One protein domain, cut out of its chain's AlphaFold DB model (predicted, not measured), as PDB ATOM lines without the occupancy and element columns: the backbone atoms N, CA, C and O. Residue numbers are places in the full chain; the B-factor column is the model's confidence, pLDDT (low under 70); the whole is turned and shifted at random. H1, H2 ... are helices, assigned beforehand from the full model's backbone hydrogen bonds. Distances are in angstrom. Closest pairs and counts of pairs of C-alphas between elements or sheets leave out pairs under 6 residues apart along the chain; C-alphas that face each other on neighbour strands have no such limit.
ATOM      1  N   ASN A  23      17.458 -27.789  -0.406       48.03
ATOM      2  CA  ASN A  23      16.816 -27.477  -1.698       48.03
ATOM      3  C   ASN A  23      15.428 -28.103  -1.918       48.03
ATOM      4  O   ASN A  23      14.718 -27.705  -2.840       48.03
ATOM      5  N   ILE A  24      15.006 -29.056  -1.081       49.38
ATOM      6  CA  ILE A  24      13.675 -29.681  -1.190       49.38
ATOM      7  C   ILE A  24      12.682 -28.991  -0.252       49.38
ATOM      8  O   ILE A  24      11.547 -28.722  -0.657       49.38
ATOM      9  N   ASP A  25      13.118 -28.625   0.954       49.22
ATOM     10  CA  ASP A  25      12.248 -27.982   1.937       49.22
ATOM     11  C   ASP A  25      11.959 -26.522   1.587       49.22
ATOM     12  O   ASP A  25      10.824 -26.085   1.746       49.22
ATOM     13  N   GLY A  26      12.903 -25.790   0.984       49.44
ATOM     14  CA  GLY A  26      12.644 -24.446   0.449       49.44
ATOM     15  C   GLY A  26      11.597 -24.445  -0.671       49.44
ATOM     16  O   GLY A  26      10.696 -23.608  -0.679       49.44
ATOM     17  N   PHE A  27      11.650 -25.427  -1.579       51.72
ATOM     18  CA  PHE A  27      10.691 -25.551  -2.680       51.72
ATOM     19  C   PHE A  27       9.320 -26.046  -2.203       51.72
ATOM     20  O   PHE A  27       8.303 -25.522  -2.650       51.72
ATOM     21  N   ARG A  28       9.261 -27.007  -1.267       55.12
ATOM     22  CA  ARG A  28       8.000 -27.433  -0.630       55.12
ATOM     23  C   ARG A  28       7.376 -26.318   0.200       55.12
ATOM     24  O   ARG A  28       6.182 -26.085   0.074       55.12
ATOM     25  N   THR A  29       8.167 -25.591   0.984       56.78
ATOM     26  CA  THR A  29       7.676 -24.486   1.819       56.78
ATOM     27  C   THR A  29       7.210 -23.319   0.954       56.78
ATOM     28  O   THR A  29       6.127 -22.798   1.186       56.78
ATOM     29  N   ALA A  30       7.945 -22.965  -0.108       55.09
ATOM     30  CA  ALA A  30       7.524 -21.940  -1.063       55.09
ATOM     31  C   ALA A  30       6.295 -22.360  -1.885       55.09
ATOM     32  O   ALA A  30       5.426 -21.529  -2.135       55.09
ATOM     33  N   ARG A  31       6.186 -23.635  -2.287       59.19
ATOM     34  CA  ARG A  31       5.007 -24.161  -2.994       59.19
ATOM     35  C   ARG A  31       3.784 -24.187  -2.078       59.19
ATOM     36  O   ARG A  31       2.742 -23.713  -2.500       59.19
ATOM     37  N   ASN A  32       3.936 -24.611  -0.824       57.25
ATOM     38  CA  ASN A  32       2.866 -24.591   0.176       57.25
ATOM     39  C   ASN A  32       2.437 -23.157   0.526       57.25
ATOM     40  O   ASN A  32       1.246 -22.887   0.589       57.25
ATOM     41  N   LEU A  33       3.378 -22.219   0.704       58.38
ATOM     42  CA  LEU A  33       3.078 -20.793   0.916       58.38
ATOM     43  C   LEU A  33       2.358 -20.179  -0.288       58.38
ATOM     44  O   LEU A  33       1.428 -19.395  -0.118       58.38
ATOM     45  N   ARG A  34       2.773 -20.543  -1.506       58.47
ATOM     46  CA  ARG A  34       2.150 -20.068  -2.743       58.47
ATOM     47  C   ARG A  34       0.760 -20.667  -2.949       58.47
ATOM     48  O   ARG A  34      -0.141 -19.926  -3.310       58.47
ATOM     49  N   GLU A  35       0.565 -21.953  -2.659       60.53
ATOM     50  CA  GLU A  35      -0.752 -22.603  -2.665       60.53
ATOM     51  C   GLU A  35      -1.687 -21.969  -1.625       60.53
ATOM     52  O   GLU A  35      -2.812 -21.617  -1.965       60.53
ATOM     53  N   HIS A  36      -1.201 -21.704  -0.408       59.66
ATOM     54  CA  HIS A  36      -1.988 -21.027   0.628       59.66
ATOM     55  C   HIS A  36      -2.385 -19.604   0.210       59.66
ATOM     56  O   HIS A  36      -3.534 -19.201   0.379       59.66
ATOM     57  N   HIS A  37      -1.460 -18.851  -0.389       58.38
ATOM     58  CA  HIS A  37      -1.720 -17.495  -0.872       58.38
ATOM     59  C   HIS A  37      -2.672 -17.477  -2.082       58.38
ATOM     60  O   HIS A  37      -3.539 -16.607  -2.177       58.38
ATOM     61  N   ASP A  38      -2.555 -18.444  -2.995       63.41
ATOM     62  CA  ASP A  38      -3.461 -18.594  -4.136       63.41
ATOM     63  C   ASP A  38      -4.874 -19.010  -3.680       63.41
ATOM     64  O   ASP A  38      -5.874 -18.512  -4.214       63.41
ATOM     65  N   ASP A  39      -4.982 -19.854  -2.652       66.12
ATOM     66  CA  ASP A  39      -6.257 -20.245  -2.045       66.12
ATOM     67  C   ASP A  39      -6.900 -19.104  -1.243       66.12
ATOM     68  O   ASP A  39      -8.112 -18.878  -1.348       66.12
ATOM     69  N   GLU A  40      -6.112 -18.307  -0.521       66.31
ATOM     70  CA  GLU A  40      -6.575 -17.084   0.141       66.31
ATOM     71  C   GLU A  40      -7.043 -16.035  -0.876       66.31
ATOM     72  O   GLU A  40      -8.140 -15.483  -0.737       66.31
ATOM     73  N   ALA A  41      -6.294 -15.818  -1.961       67.69
ATOM     74  CA  ALA A  41      -6.691 -14.925  -3.047       67.69
ATOM     75  C   ALA A  41      -7.992 -15.396  -3.727       67.69
ATOM     76  O   ALA A  41      -8.888 -14.591  -4.018       67.69
ATOM     77  N   ARG A  42      -8.149 -16.711  -3.929       68.50
ATOM     78  CA  ARG A  42      -9.382 -17.316  -4.453       68.50
ATOM     79  C   ARG A  42     -10.550 -17.149  -3.473       68.50
ATOM     80  O   ARG A  42     -11.664 -16.836  -3.904       68.50
ATOM     81  N   SER A  43     -10.308 -17.284  -2.171       74.19
ATOM     82  CA  SER A  43     -11.298 -17.062  -1.110       74.19
ATOM     83  C   SER A  43     -11.766 -15.602  -1.059       74.19
ATOM     84  O   SER A  43     -12.969 -15.335  -1.119       74.19
ATOM     85  N   ILE A  44     -10.836 -14.641  -1.084       73.81
ATOM     86  CA  ILE A  44     -11.133 -13.199  -1.122       73.81
ATOM     87  C   ILE A  44     -11.922 -12.841  -2.386       73.81
ATOM     88  O   ILE A  44     -12.942 -12.152  -2.307       73.81
ATOM     89  N   SER A  45     -11.525 -13.366  -3.549       75.75
ATOM     90  CA  SER A  45     -12.265 -13.184  -4.805       75.75
ATOM     91  C   SER A  45     -13.714 -13.674  -4.692       75.75
ATOM     92  O   SER A  45     -14.652 -12.988  -5.112       75.75
ATOM     93  N   ASN A  46     -13.933 -14.829  -4.062       79.56
ATOM     94  CA  ASN A  46     -15.271 -15.368  -3.826       79.56
ATOM     95  C   ASN A  46     -16.089 -14.518  -2.841       79.56
ATOM     96  O   ASN A  46     -17.289 -14.326  -3.060       79.56
ATOM     97  N   ILE A  47     -15.465 -13.968  -1.798       78.44
ATOM     98  CA  ILE A  47     -16.112 -13.049  -0.850       78.44
ATOM     99  C   ILE A  47     -16.540 -11.763  -1.562       78.44
ATOM    100  O   ILE A  47     -17.706 -11.378  -1.464       78.44
ATOM    101  N   ILE A  48     -15.654 -11.148  -2.351       76.00
ATOM    102  CA  ILE A  48     -15.957  -9.943  -3.138       76.00
ATOM    103  C   ILE A  48     -17.123 -10.210  -4.099       76.00
ATOM    104  O   ILE A  48     -18.072  -9.423  -4.163       76.00
ATOM    105  N   LYS A  49     -17.111 -11.349  -4.807       77.75
ATOM    106  CA  LYS A  49     -18.223 -11.759  -5.681       77.75
ATOM    107  C   LYS A  49     -19.537 -11.872  -4.906       77.75
ATOM    108  O   LYS A  49     -20.550 -11.325  -5.343       77.75
ATOM    109  N   ARG A  50     -19.538 -12.536  -3.746       76.31
ATOM    110  CA  ARG A  50     -20.732 -12.678  -2.894       76.31
ATOM    111  C   ARG A  50     -21.234 -11.329  -2.381       76.31
ATOM    112  O   ARG A  50     -22.436 -11.081  -2.433       76.31
ATOM    113  N   MET A  51     -20.339 -10.441  -1.954       70.44
ATOM    114  CA  MET A  51     -20.691  -9.086  -1.519       70.44
ATOM    115  C   MET A  51     -21.332  -8.280  -2.653       70.44
ATOM    116  O   MET A  51     -22.377  -7.664  -2.441       70.44
ATOM    117  N   LYS A  52     -20.781  -8.355  -3.870       76.81
ATOM    118  CA  LYS A  52     -21.359  -7.707  -5.057       76.81
ATOM    119  C   LYS A  52     -22.765  -8.231  -5.361       76.81
ATOM    120  O   LYS A  52     -23.674  -7.438  -5.588       76.81
ATOM    121  N   ILE A  53     -22.974  -9.548  -5.280       77.81
ATOM    122  CA  ILE A  53     -24.299 -10.167  -5.453       77.81
ATOM    123  C   ILE A  53     -25.284  -9.672  -4.386       77.81
ATOM    124  O   ILE A  53     -26.429  -9.351  -4.702       77.81
ATOM    125  N   LEU A  54     -24.866  -9.602  -3.119       74.75
ATOM    126  CA  LEU A  54     -25.716  -9.116  -2.027       74.75
ATOM    127  C   LEU A  54     -26.082  -7.638  -2.205       74.75
ATOM    128  O   LEU A  54     -27.241  -7.262  -2.011       74.75
ATOM    129  N   GLN A  55     -25.119  -6.810  -2.608       78.44
ATOM    130  CA  GLN A  55     -25.346  -5.400  -2.902       78.44
ATOM    131  C   GLN A  55     -26.316  -5.226  -4.075       78.44
ATOM    132  O   GLN A  55     -27.255  -4.437  -3.978       78.44
ATOM    133  N   ASP A  56     -26.147  -6.012  -5.138       79.88
ATOM    134  CA  ASP A  56     -27.046  -6.007  -6.289       79.88
ATOM    135  C   ASP A  56     -28.466  -6.420  -5.902       79.88
ATOM    136  O   ASP A  56     -29.410  -5.696  -6.211       79.88
ATOM    137  N   LYS A  57     -28.633  -7.498  -5.126       81.56
ATOM    138  CA  LYS A  57     -29.946  -7.913  -4.604       81.56
ATOM    139  C   LYS A  57     -30.605  -6.817  -3.767       81.56
ATOM    140  O   LYS A  57     -31.793  -6.538  -3.931       81.56
ATOM    141  N   ARG A  58     -29.843  -6.159  -2.885       81.50
ATOM    142  CA  ARG A  58     -30.345  -5.050  -2.057       81.50
ATOM    143  C   ARG A  58     -30.777  -3.862  -2.915       81.50
ATOM    144  O   ARG A  58     -31.813  -3.254  -2.637       81.50
ATOM    145  N   ASN A  59     -30.000  -3.537  -3.944       84.44
ATOM    146  CA  ASN A  59     -30.307  -2.458  -4.871       84.44
ATOM    147  C   ASN A  59     -31.562  -2.771  -5.694       84.44
ATOM    148  O   ASN A  59     -32.450  -1.921  -5.748       84.44
ATOM    149  N   SER A  60     -31.702  -3.988  -6.227       83.31
ATOM    150  CA  SER A  60     -32.908  -4.421  -6.946       83.31
ATOM    151  C   SER A  60     -34.155  -4.353  -6.065       83.31
ATOM    152  O   SER A  60     -35.133  -3.708  -6.432       83.31
ATOM    153  N   ALA A  61     -34.093  -4.881  -4.838       87.44
ATOM    154  CA  ALA A  61     -35.213  -4.805  -3.896       87.44
ATOM    155  C   ALA A  61     -35.599  -3.352  -3.549       87.44
ATOM    156  O   ALA A  61     -36.770  -3.030  -3.331       87.44
ATOM    157  N   LYS A  62     -34.620  -2.442  -3.491       89.19
ATOM    158  CA  LYS A  62     -34.869  -1.012  -3.269       89.19
ATOM    159  C   LYS A  62     -35.542  -0.362  -4.477       89.19
ATOM    160  O   LYS A  62     -36.457   0.438  -4.282       89.19
ATOM    161  N   VAL A  63     -35.107  -0.700  -5.693       88.50
ATOM    162  CA  VAL A  63     -35.735  -0.251  -6.944       88.50
ATOM    163  C   VAL A  63     -37.189  -0.711  -6.982       88.50
ATOM    164  O   VAL A  63     -38.069   0.132  -7.109       88.50
ATOM    165  N   GLU A  64     -37.467  -1.995  -6.752       88.12
ATOM    166  CA  GLU A  64     -38.835  -2.534  -6.734       88.12
ATOM    167  C   GLU A  64     -39.747  -1.804  -5.742       88.12
ATOM    168  O   GLU A  64     -40.869  -1.424  -6.076       88.12
ATOM    169  N   LYS A  65     -39.266  -1.544  -4.518       91.06
ATOM    170  CA  LYS A  65     -40.028  -0.782  -3.514       91.06
ATOM    171  C   LYS A  65     -40.354   0.637  -3.978       91.06
ATOM    172  O   LYS A  65     -41.432   1.140  -3.676       91.06
ATOM    173  N   LEU A  66     -39.422   1.297  -4.660       88.62
ATOM    174  CA  LEU A  66     -39.619   2.651  -5.178       88.62
ATOM    175  C   LEU A  66     -40.549   2.663  -6.396       88.62
ATOM    176  O   LEU A  66     -41.384   3.559  -6.501       88.62
ATOM    177  N   LEU A  67     -40.462   1.652  -7.261       87.38
ATOM    178  CA  LEU A  67     -41.367   1.474  -8.395       87.38
ATOM    179  C   LEU A  67     -42.812   1.242  -7.939       87.38
ATOM    180  O   LEU A  67     -43.713   1.888  -8.464       87.38
ATOM    181  N   LYS A  68     -43.033   0.427  -6.896       87.44
ATOM    182  CA  LYS A  68     -44.362   0.236  -6.277       87.44
ATOM    183  C   LYS A  68     -44.974   1.526  -5.725       87.44
ATOM    184  O   LYS A  68     -46.188   1.626  -5.615       87.44
ATOM    185  N   ARG A  69     -44.141   2.502  -5.362       89.12
ATOM    186  CA  ARG A  69     -44.562   3.829  -4.879       89.12
ATOM    187  C   ARG A  69     -44.702   4.860  -6.003       89.12
ATOM    188  O   ARG A  69     -44.861   6.037  -5.713       89.12
ATOM    189  N   ASP A  70     -44.559   4.427  -7.254       86.44
ATOM    190  CA  ASP A  70     -44.616   5.253  -8.461       86.44
ATOM    191  C   ASP A  70     -43.750   6.528  -8.405       86.44
ATOM    192  O   ASP A  70     -44.105   7.576  -8.937       86.44
ATOM    193  N   VAL A  71     -42.568   6.452  -7.782       90.75
ATOM    194  CA  VAL A  71     -41.681   7.624  -7.687       90.75
ATOM    195  C   VAL A  71     -41.163   8.055  -9.066       90.75
ATOM    196  O   VAL A  71     -41.060   7.243  -9.992       90.75
ATOM    197  N   SER A  72     -40.783   9.330  -9.188       91.81
ATOM    198  CA  SER A  72     -40.193   9.883 -10.414       91.81
ATOM    199  C   SER A  72     -38.833   9.261 -10.753       91.81
ATOM    200  O   SER A  72     -38.094   8.837  -9.857       91.81
ATOM    201  N   ALA A  73     -38.461   9.273 -12.040       91.00
ATOM    202  CA  ALA A  73     -37.166   8.775 -12.521       91.00
ATOM    203  C   ALA A  73     -35.980   9.444 -11.802       91.00
ATOM    204  O   ALA A  73     -35.062   8.762 -11.347       91.00
ATOM    205  N   LYS A  74     -36.055  10.760 -11.561       92.44
ATOM    206  CA  LYS A  74     -35.055  11.522 -10.791       92.44
ATOM    207  C   LYS A  74     -34.894  11.018  -9.356       92.44
ATOM    208  O   LYS A  74     -33.776  10.878  -8.860       92.44
ATOM    209  N   THR A  75     -36.005  10.727  -8.679       92.06
ATOM    210  CA  THR A  75     -35.979  10.194  -7.308       92.06
ATOM    211  C   THR A  75     -35.424   8.778  -7.281       92.06
ATOM    212  O   THR A  75     -34.639   8.441  -6.390       92.06
ATOM    213  N   LEU A  76     -35.811   7.963  -8.265       90.88
ATOM    214  CA  LEU A  76     -35.296   6.615  -8.444       90.88
ATOM    215  C   LEU A  76     -33.775   6.659  -8.623       90.88
ATOM    216  O   LEU A  76     -33.064   6.041  -7.835       90.88
ATOM    217  N   TYR A  77     -33.277   7.478  -9.556       91.06
ATOM    218  CA  TYR A  77     -31.849   7.653  -9.825       91.06
ATOM    219  C   TYR A  77     -31.090   8.075  -8.568       91.06
ATOM    220  O   TYR A  77     -30.178   7.373  -8.130       91.06
ATOM    221  N   LYS A  78     -31.534   9.153  -7.905       91.12
ATOM    222  CA  LYS A  78     -30.880   9.682  -6.699       91.12
ATOM    223  C   LYS A  78     -30.780   8.642  -5.576       91.12
ATOM    224  O   LYS A  78     -29.812   8.653  -4.819       91.12
ATOM    225  N   LYS A  79     -31.782   7.766  -5.433       89.62
ATOM    226  CA  LYS A  79     -31.851   6.793  -4.331       89.62
ATOM    227  C   LYS A  79     -31.188   5.455  -4.636       89.62
ATOM    228  O   LYS A  79     -30.787   4.790  -3.676       89.62
ATOM    229  N   THR A  80     -31.137   5.019  -5.891       88.44
ATOM    230  CA  THR A  80     -30.674   3.666  -6.240       88.44
ATOM    231  C   THR A  80     -29.367   3.671  -7.010       88.44
ATOM    232  O   THR A  80     -28.562   2.778  -6.768       88.44
ATOM    233  N   LYS A  81     -29.147   4.662  -7.885       87.44
ATOM    234  CA  LYS A  81     -28.000   4.731  -8.800       87.44
ATOM    235  C   LYS A  81     -27.678   3.369  -9.446       87.44
ATOM    236  O   LYS A  81     -26.524   2.952  -9.490       87.44
ATOM    237  N   VAL A  82     -28.706   2.648  -9.892       88.81
ATOM    238  CA  VAL A  82     -28.529   1.372 -10.595       88.81
ATOM    239  C   VAL A  82     -28.281   1.626 -12.073       88.81
ATOM    240  O   VAL A  82     -28.822   2.567 -12.641       88.81
ATOM    241  N   HIS A  83     -27.497   0.758 -12.705       88.88
ATOM    242  CA  HIS A  83     -27.295   0.825 -14.148       88.88
ATOM    243  C   HIS A  83     -28.644   0.721 -14.893       88.88
ATOM    244  O   HIS A  83     -29.475  -0.101 -14.483       88.88
ATOM    245  N   PRO A  84     -28.874   1.485 -15.981       88.81
ATOM    246  CA  PRO A  84     -30.130   1.450 -16.728       88.81
ATOM    247  C   PRO A  84     -30.534   0.045 -17.185       88.81
ATOM    248  O   PRO A  84     -31.701  -0.305 -17.080       88.81
ATOM    249  N   GLU A  85     -29.591  -0.804 -17.594       88.19
ATOM    250  CA  GLU A  85     -29.894  -2.192 -17.991       88.19
ATOM    251  C   GLU A  85     -30.558  -2.993 -16.863       88.19
ATOM    252  O   GLU A  85     -31.573  -3.648 -17.074       88.19
ATOM    253  N   LYS A  86     -30.068  -2.855 -15.625       86.75
ATOM    254  CA  LYS A  86     -30.700  -3.501 -14.466       86.75
ATOM    255  C   LYS A  86     -32.099  -2.950 -14.216       86.75
ATOM    256  O   LYS A  86     -32.992  -3.693 -13.823       86.75
ATOM    257  N   LEU A  87     -32.302  -1.647 -14.419       89.00
ATOM    258  CA  LEU A  87     -33.625  -1.045 -14.292       89.00
ATOM    259  C   LEU A  87     -34.589  -1.563 -15.370       89.00
ATOM    260  O   LEU A  87     -35.743  -1.840 -15.049       89.00
ATOM    261  N   HIS A  88     -34.120  -1.718 -16.609       88.94
ATOM    262  CA  HIS A  88     -34.885  -2.298 -17.713       88.94
ATOM    263  C   HIS A  88     -35.374  -3.714 -17.370       88.94
ATOM    264  O   HIS A  88     -36.555  -4.019 -17.554       88.94
ATOM    265  N   ASP A  89     -34.495  -4.540 -16.797       88.00
ATOM    266  CA  ASP A  89     -34.827  -5.901 -16.369       88.00
ATOM    267  C   ASP A  89     -35.834  -5.919 -15.213       88.00
ATOM    268  O   ASP A  89     -36.809  -6.670 -15.253       88.00
ATOM    269  N   ILE A  90     -35.658  -5.055 -14.204       86.75
ATOM    270  CA  ILE A  90     -36.572  -4.965 -13.050       86.75
ATOM    271  C   ILE A  90     -37.965  -4.481 -13.471       86.75
ATOM    272  O   ILE A  90     -38.975  -4.984 -12.978       86.75
ATOM    273  N   LEU A  91     -38.037  -3.515 -14.388       86.44
ATOM    274  CA  LEU A  91     -39.298  -3.059 -14.979       86.44
ATOM    275  C   LEU A  91     -39.926  -4.105 -15.905       86.44
ATOM    276  O   LEU A  91     -41.103  -3.990 -16.245       86.44
ATOM    277  N   ASN A  92     -39.153  -5.118 -16.304       87.44
ATOM    278  CA  ASN A  92     -39.552  -6.175 -17.218       87.44
ATOM    279  C   ASN A  92     -40.142  -5.620 -18.527       87.44
ATOM    280  O   ASN A  92     -41.137  -6.130 -19.050       87.44
ATOM    281  N   LEU A  93     -39.530  -4.545 -19.044       85.62
ATOM    282  CA  LEU A  93     -40.042  -3.782 -20.190       85.62
ATOM    283  C   LEU A  93     -40.230  -4.655 -21.430       85.62
ATOM    284  O   LEU A  93     -41.206  -4.486 -22.156       85.62
ATOM    285  N   LYS A  94     -39.356  -5.651 -21.624       84.38
ATOM    286  CA  LYS A  94     -39.484  -6.640 -22.700       84.38
ATOM    287  C   LYS A  94     -40.812  -7.400 -22.623       84.38
ATOM    288  O   LYS A  94     -41.543  -7.457 -23.605       84.38
ATOM    289  N   LYS A  95     -41.158  -7.937 -21.450       85.69
ATOM    290  CA  LYS A  95     -42.410  -8.683 -21.257       85.69
ATOM    291  C   LYS A  95     -43.631  -7.778 -21.394       85.69
ATOM    292  O   LYS A  95     -44.625  -8.196 -21.980       85.69
ATOM    293  N   LEU A  96     -43.555  -6.552 -20.872       85.31
ATOM    294  CA  LEU A  96     -44.630  -5.566 -21.009       85.31
ATOM    295  C   LEU A  96     -44.891  -5.220 -22.480       85.31
ATOM    296  O   LEU A  96     -46.044  -5.182 -22.901       85.31
ATOM    297  N   HIS A  97     -43.833  -5.050 -23.272       81.62
ATOM    298  CA  HIS A  97     -43.945  -4.788 -24.704       81.62
ATOM    299  C   HIS A  97     -44.519  -5.980 -25.482       81.62
ATOM    300  O   HIS A  97     -45.415  -5.820 -26.305       81.62
ATOM    301  N   GLU A  98     -44.070  -7.201 -25.182       86.38
ATOM    302  CA  GLU A  98     -44.631  -8.415 -25.790       86.38
ATOM    303  C   GLU A  98     -46.124  -8.593 -25.468       86.38
ATOM    304  O   GLU A  98     -46.890  -9.067 -26.308       86.38
ATOM    305  N   GLN A  99     -46.550  -8.222 -24.258       82.25
ATOM    306  CA  GLN A  99     -47.961  -8.240 -23.864       82.25
ATOM    307  C   GLN A  99     -48.784  -7.214 -24.644       82.25
ATOM    308  O   GLN A  99     -49.882  -7.543 -25.080       82.25
ATOM    309  N   GLU A 100     -48.241  -6.018 -24.859       82.75
ATOM    310  CA  GLU A 100     -48.878  -4.940 -25.621       82.75
ATOM    311  C   GLU A 100     -49.069  -5.309 -27.104       82.75
ATOM    312  O   GLU A 100     -50.148  -5.127 -27.671       82.75
ATOM    313  N   ILE A 101     -48.053  -5.926 -27.720       83.06
ATOM    314  CA  ILE A 101     -48.148  -6.459 -29.089       83.06
ATOM    315  C   ILE A 101     -49.260  -7.513 -29.176       83.06
ATOM    316  O   ILE A 101     -50.070  -7.498 -30.104       83.06
ATOM    317  N   LYS A 102     -49.322  -8.425 -28.197       84.56
ATOM    318  CA  LYS A 102     -50.341  -9.483 -28.152       84.56
ATOM    319  C   LYS A 102     -51.747  -8.933 -27.925       84.56
ATOM    320  O   LYS A 102     -52.686  -9.445 -28.527       84.56
ATOM    321  N   SER A 103     -51.902  -7.905 -27.089       82.69
ATOM    322  CA  SER A 103     -53.200  -7.279 -26.821       82.69
ATOM    323  C   SER A 103     -53.668  -6.348 -27.940       82.69
ATOM    324  O   SER A 103     -54.833  -5.954 -27.929       82.69
ATOM    325  N   ARG A 104     -52.790  -6.002 -28.898       78.25
ATOM    326  CA  ARG A 104     -53.049  -5.043 -29.991       78.25
ATOM    327  C   ARG A 104     -53.600  -3.702 -29.490       78.25
ATOM    328  O   ARG A 104     -54.348  -3.028 -30.194       78.25
ATOM    329  N   SER A 105     -53.258  -3.330 -28.263       75.06
ATOM    330  CA  SER A 105     -53.747  -2.120 -27.611       75.06
ATOM    331  C   SER A 105     -52.646  -1.520 -26.761       75.06
ATOM    332  O   SER A 105     -51.971  -2.227 -26.015       75.06
ATOM    333  N   THR A 106     -52.468  -0.207 -26.884       72.50
ATOM    334  CA  THR A 106     -51.460   0.526 -26.126       72.50
ATOM    335  C   THR A 106     -51.928   0.682 -24.691       72.50
ATOM    336  O   THR A 106     -52.949   1.320 -24.420       72.50
ATOM    337  N   ASN A 107     -51.197   0.091 -23.751       83.62
ATOM    338  CA  ASN A 107     -51.532   0.209 -22.341       83.62
ATOM    339  C   ASN A 107     -50.807   1.428 -21.759       83.62
ATOM    340  O   ASN A 107     -49.579   1.448 -21.688       83.62
ATOM    341  N   ALA A 108     -51.562   2.418 -21.276       85.81
ATOM    342  CA  ALA A 108     -51.013   3.641 -20.681       85.81
ATOM    343  C   ALA A 108     -49.990   3.366 -19.560       85.81
ATOM    344  O   ALA A 108     -49.029   4.117 -19.387       85.81
ATOM    345  N   TYR A 109     -50.154   2.264 -18.818       86.38
ATOM    346  CA  TYR A 109     -49.169   1.821 -17.836       86.38
ATOM    347  C   TYR A 109     -47.833   1.449 -18.488       86.38
ATOM    348  O   TYR A 109     -46.784   1.870 -18.004       86.38
ATOM    349  N   VAL A 110     -47.866   0.688 -19.586       85.81
ATOM    350  CA  VAL A 110     -46.672   0.247 -20.317       85.81
ATOM    351  C   VAL A 110     -45.932   1.459 -20.868       85.81
ATOM    352  O   VAL A 110     -44.749   1.629 -20.570       85.81
ATOM    353  N   SER A 111     -46.639   2.375 -21.537       88.31
ATOM    354  CA  SER A 111     -46.054   3.627 -22.035       88.31
ATOM    355  C   SER A 111     -45.412   4.448 -20.910       88.31
ATOM    356  O   SER A 111     -44.297   4.945 -21.059       88.31
ATOM    357  N   LYS A 112     -46.059   4.528 -19.738       90.00
ATOM    358  CA  LYS A 112     -45.510   5.223 -18.565       90.00
ATOM    359  C   LYS A 112     -44.240   4.559 -18.019       90.00
ATOM    360  O   LYS A 112     -43.323   5.272 -17.608       90.00
ATOM    361  N   GLN A 113     -44.150   3.225 -18.012       89.06
ATOM    362  CA  GLN A 113     -42.924   2.531 -17.592       89.06
ATOM    363  C   GLN A 113     -41.777   2.746 -18.587       89.06
ATOM    364  O   GLN A 113     -40.647   2.987 -18.160       89.06
ATOM    365  N   PHE A 114     -42.067   2.730 -19.892       89.94
ATOM    366  CA  PHE A 114     -41.086   3.057 -20.927       89.94
ATOM    367  C   PHE A 114     -40.580   4.493 -20.799       89.94
ATOM    368  O   PHE A 114     -39.369   4.704 -20.779       89.94
ATOM    369  N   GLN A 115     -41.477   5.467 -20.615       92.06
ATOM    370  CA  GLN A 115     -41.080   6.862 -20.415       92.06
ATOM    371  C   GLN A 115     -40.200   7.019 -19.173       92.06
ATOM    372  O   GLN A 115     -39.131   7.618 -19.239       92.06
ATOM    373  N   LYS A 116     -40.593   6.405 -18.049       91.69
ATOM    374  CA  LYS A 116     -39.808   6.445 -16.808       91.69
ATOM    375  C   LYS A 116     -38.401   5.870 -16.997       91.69
ATOM    376  O   LYS A 116     -37.450   6.393 -16.417       91.69
ATOM    377  N   TYR A 117     -38.263   4.802 -17.780       92.69
ATOM    378  CA  TYR A 117     -36.962   4.232 -18.119       92.69
ATOM    379  C   TYR A 117     -36.129   5.165 -19.003       92.69
ATOM    380  O   TYR A 117     -34.953   5.373 -18.707       92.69
ATOM    381  N   THR A 118     -36.730   5.758 -20.036       93.00
ATOM    382  CA  THR A 118     -36.064   6.738 -20.906       93.00
ATOM    383  C   THR A 118     -35.554   7.928 -20.099       93.00
ATOM    384  O   THR A 118     -34.365   8.232 -20.160       93.00
ATOM    385  N   ASP A 119     -36.405   8.518 -19.256       94.00
ATOM    386  CA  ASP A 119     -36.036   9.626 -18.373       94.00
ATOM    387  C   ASP A 119     -34.888   9.233 -17.433       94.00
ATOM    388  O   ASP A 119     -33.956   9.999 -17.204       94.00
ATOM    389  N   TYR A 120     -34.931   8.019 -16.876       93.69
ATOM    390  CA  TYR A 120     -33.860   7.524 -16.013       93.69
ATOM    391  C   TYR A 120     -32.537   7.383 -16.771       93.69
ATOM    392  O   TYR A 120     -31.486   7.746 -16.247       93.69
ATOM    393  N   LYS A 121     -32.584   6.837 -17.990       93.31
ATOM    394  CA  LYS A 121     -31.411   6.626 -18.841       93.31
ATOM    395  C   LYS A 121     -30.782   7.952 -19.263       93.31
ATOM    396  O   LYS A 121     -29.563   8.044 -19.276       93.31
ATOM    397  N   GLU A 122     -31.595   8.961 -19.564       94.12
ATOM    398  CA  GLU A 122     -31.142  10.329 -19.846       94.12
ATOM    399  C   GLU A 122     -30.401  10.936 -18.648       94.12
ATOM    400  O   GLU A 122     -29.318  11.474 -18.820       94.12
ATOM    401  N   ILE A 123     -30.924  10.773 -17.425       93.00
ATOM    402  CA  ILE A 123     -30.269  11.260 -16.193       93.00
ATOM    403  C   ILE A 123     -28.955  10.513 -15.895       93.00
ATOM    404  O   ILE A 123     -28.098  11.029 -15.181       93.00
ATOM    405  N   TRP A 124     -28.821   9.275 -16.370       89.56
ATOM    406  CA  TRP A 124     -27.638   8.448 -16.133       89.56
ATOM    407  C   TRP A 124     -26.450   8.798 -17.038       89.56
ATOM    408  O   TRP A 124     -25.318   8.543 -16.625       89.56
ATOM    409  N   LYS A 125     -26.708   9.304 -18.253       86.69
ATOM    410  CA  LYS A 125     -25.670   9.740 -19.203       86.69
ATOM    411  C   LYS A 125     -24.820  10.862 -18.610       86.69
ATOM    412  O   LYS A 125     -23.599  10.816 -18.860       86.69
TER     413      LYS A 125
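What this domain is: This is residues 23 to 125 of the 125 residues of the protein "Secreted RxLR effector peptide protein, putative" of Phytophthora infestans (strain T30-4) (UniProt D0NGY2). A long helical arm, residues 23 to 55, of which 25 to 55 belong to H1, sticks out from a small head made of the last part of H1 and four shorter helices, H2 to H5. In the head H5 packs on H2, H3 and H4, while the last part of H1 packs on H2 and H3. The printed part has 103 residues with five named helices, H1 to H5 in order, and no named strand: all helix. The whole is extended, with a radius of gyration of the C-alphas of 22.9 A and spans of 79 by 31 by 24 A, the arm making the length.

How they stand to each other: H1, residues 25 to 68, touches H2, residues 73 to 80, with residues 59 to 67 alone; their closest C-alphas, Asn 59 and Thr 80, are 6.3 A apart. They form a helical hairpin, opposite ways at a shallow tilt of 35.0 degrees, only just short of steep. H1 touches H3, residues 84 to 91, with residues 60 to 64 alone, the closest C-alphas being Glu 64 and Ile 90, 7.1 A. H5, residues 108 to 124, touches H2 at a steep tilt of 62 degrees, closest at the C-alphas of Ala 73 and Tyr 120, 5.0 A. H4, residues 93 to 103, forms a helical hairpin with H5, closest at the C-alphas of Leu 96 and Val 110, 6.2 A. In H1 to H5 every O i to N i+4 pair is within hydrogen-bond range.

Where its parts are: H1 runs 63.8 A from C-alpha 25 at (12.248, -27.982, 1.937). H2 and H3 have 8 residues each and H4 has 11. H5 runs 24.3 A to C-alpha 124 at (-27.638, 8.448, -16.133).

The domain as a whole: The C-alphas farthest apart, Asn 23 and Ser 105, are 79.3 A apart. The printed part has no cut, and its four links are tight. Residues 23 to 42 have pLDDT under 70.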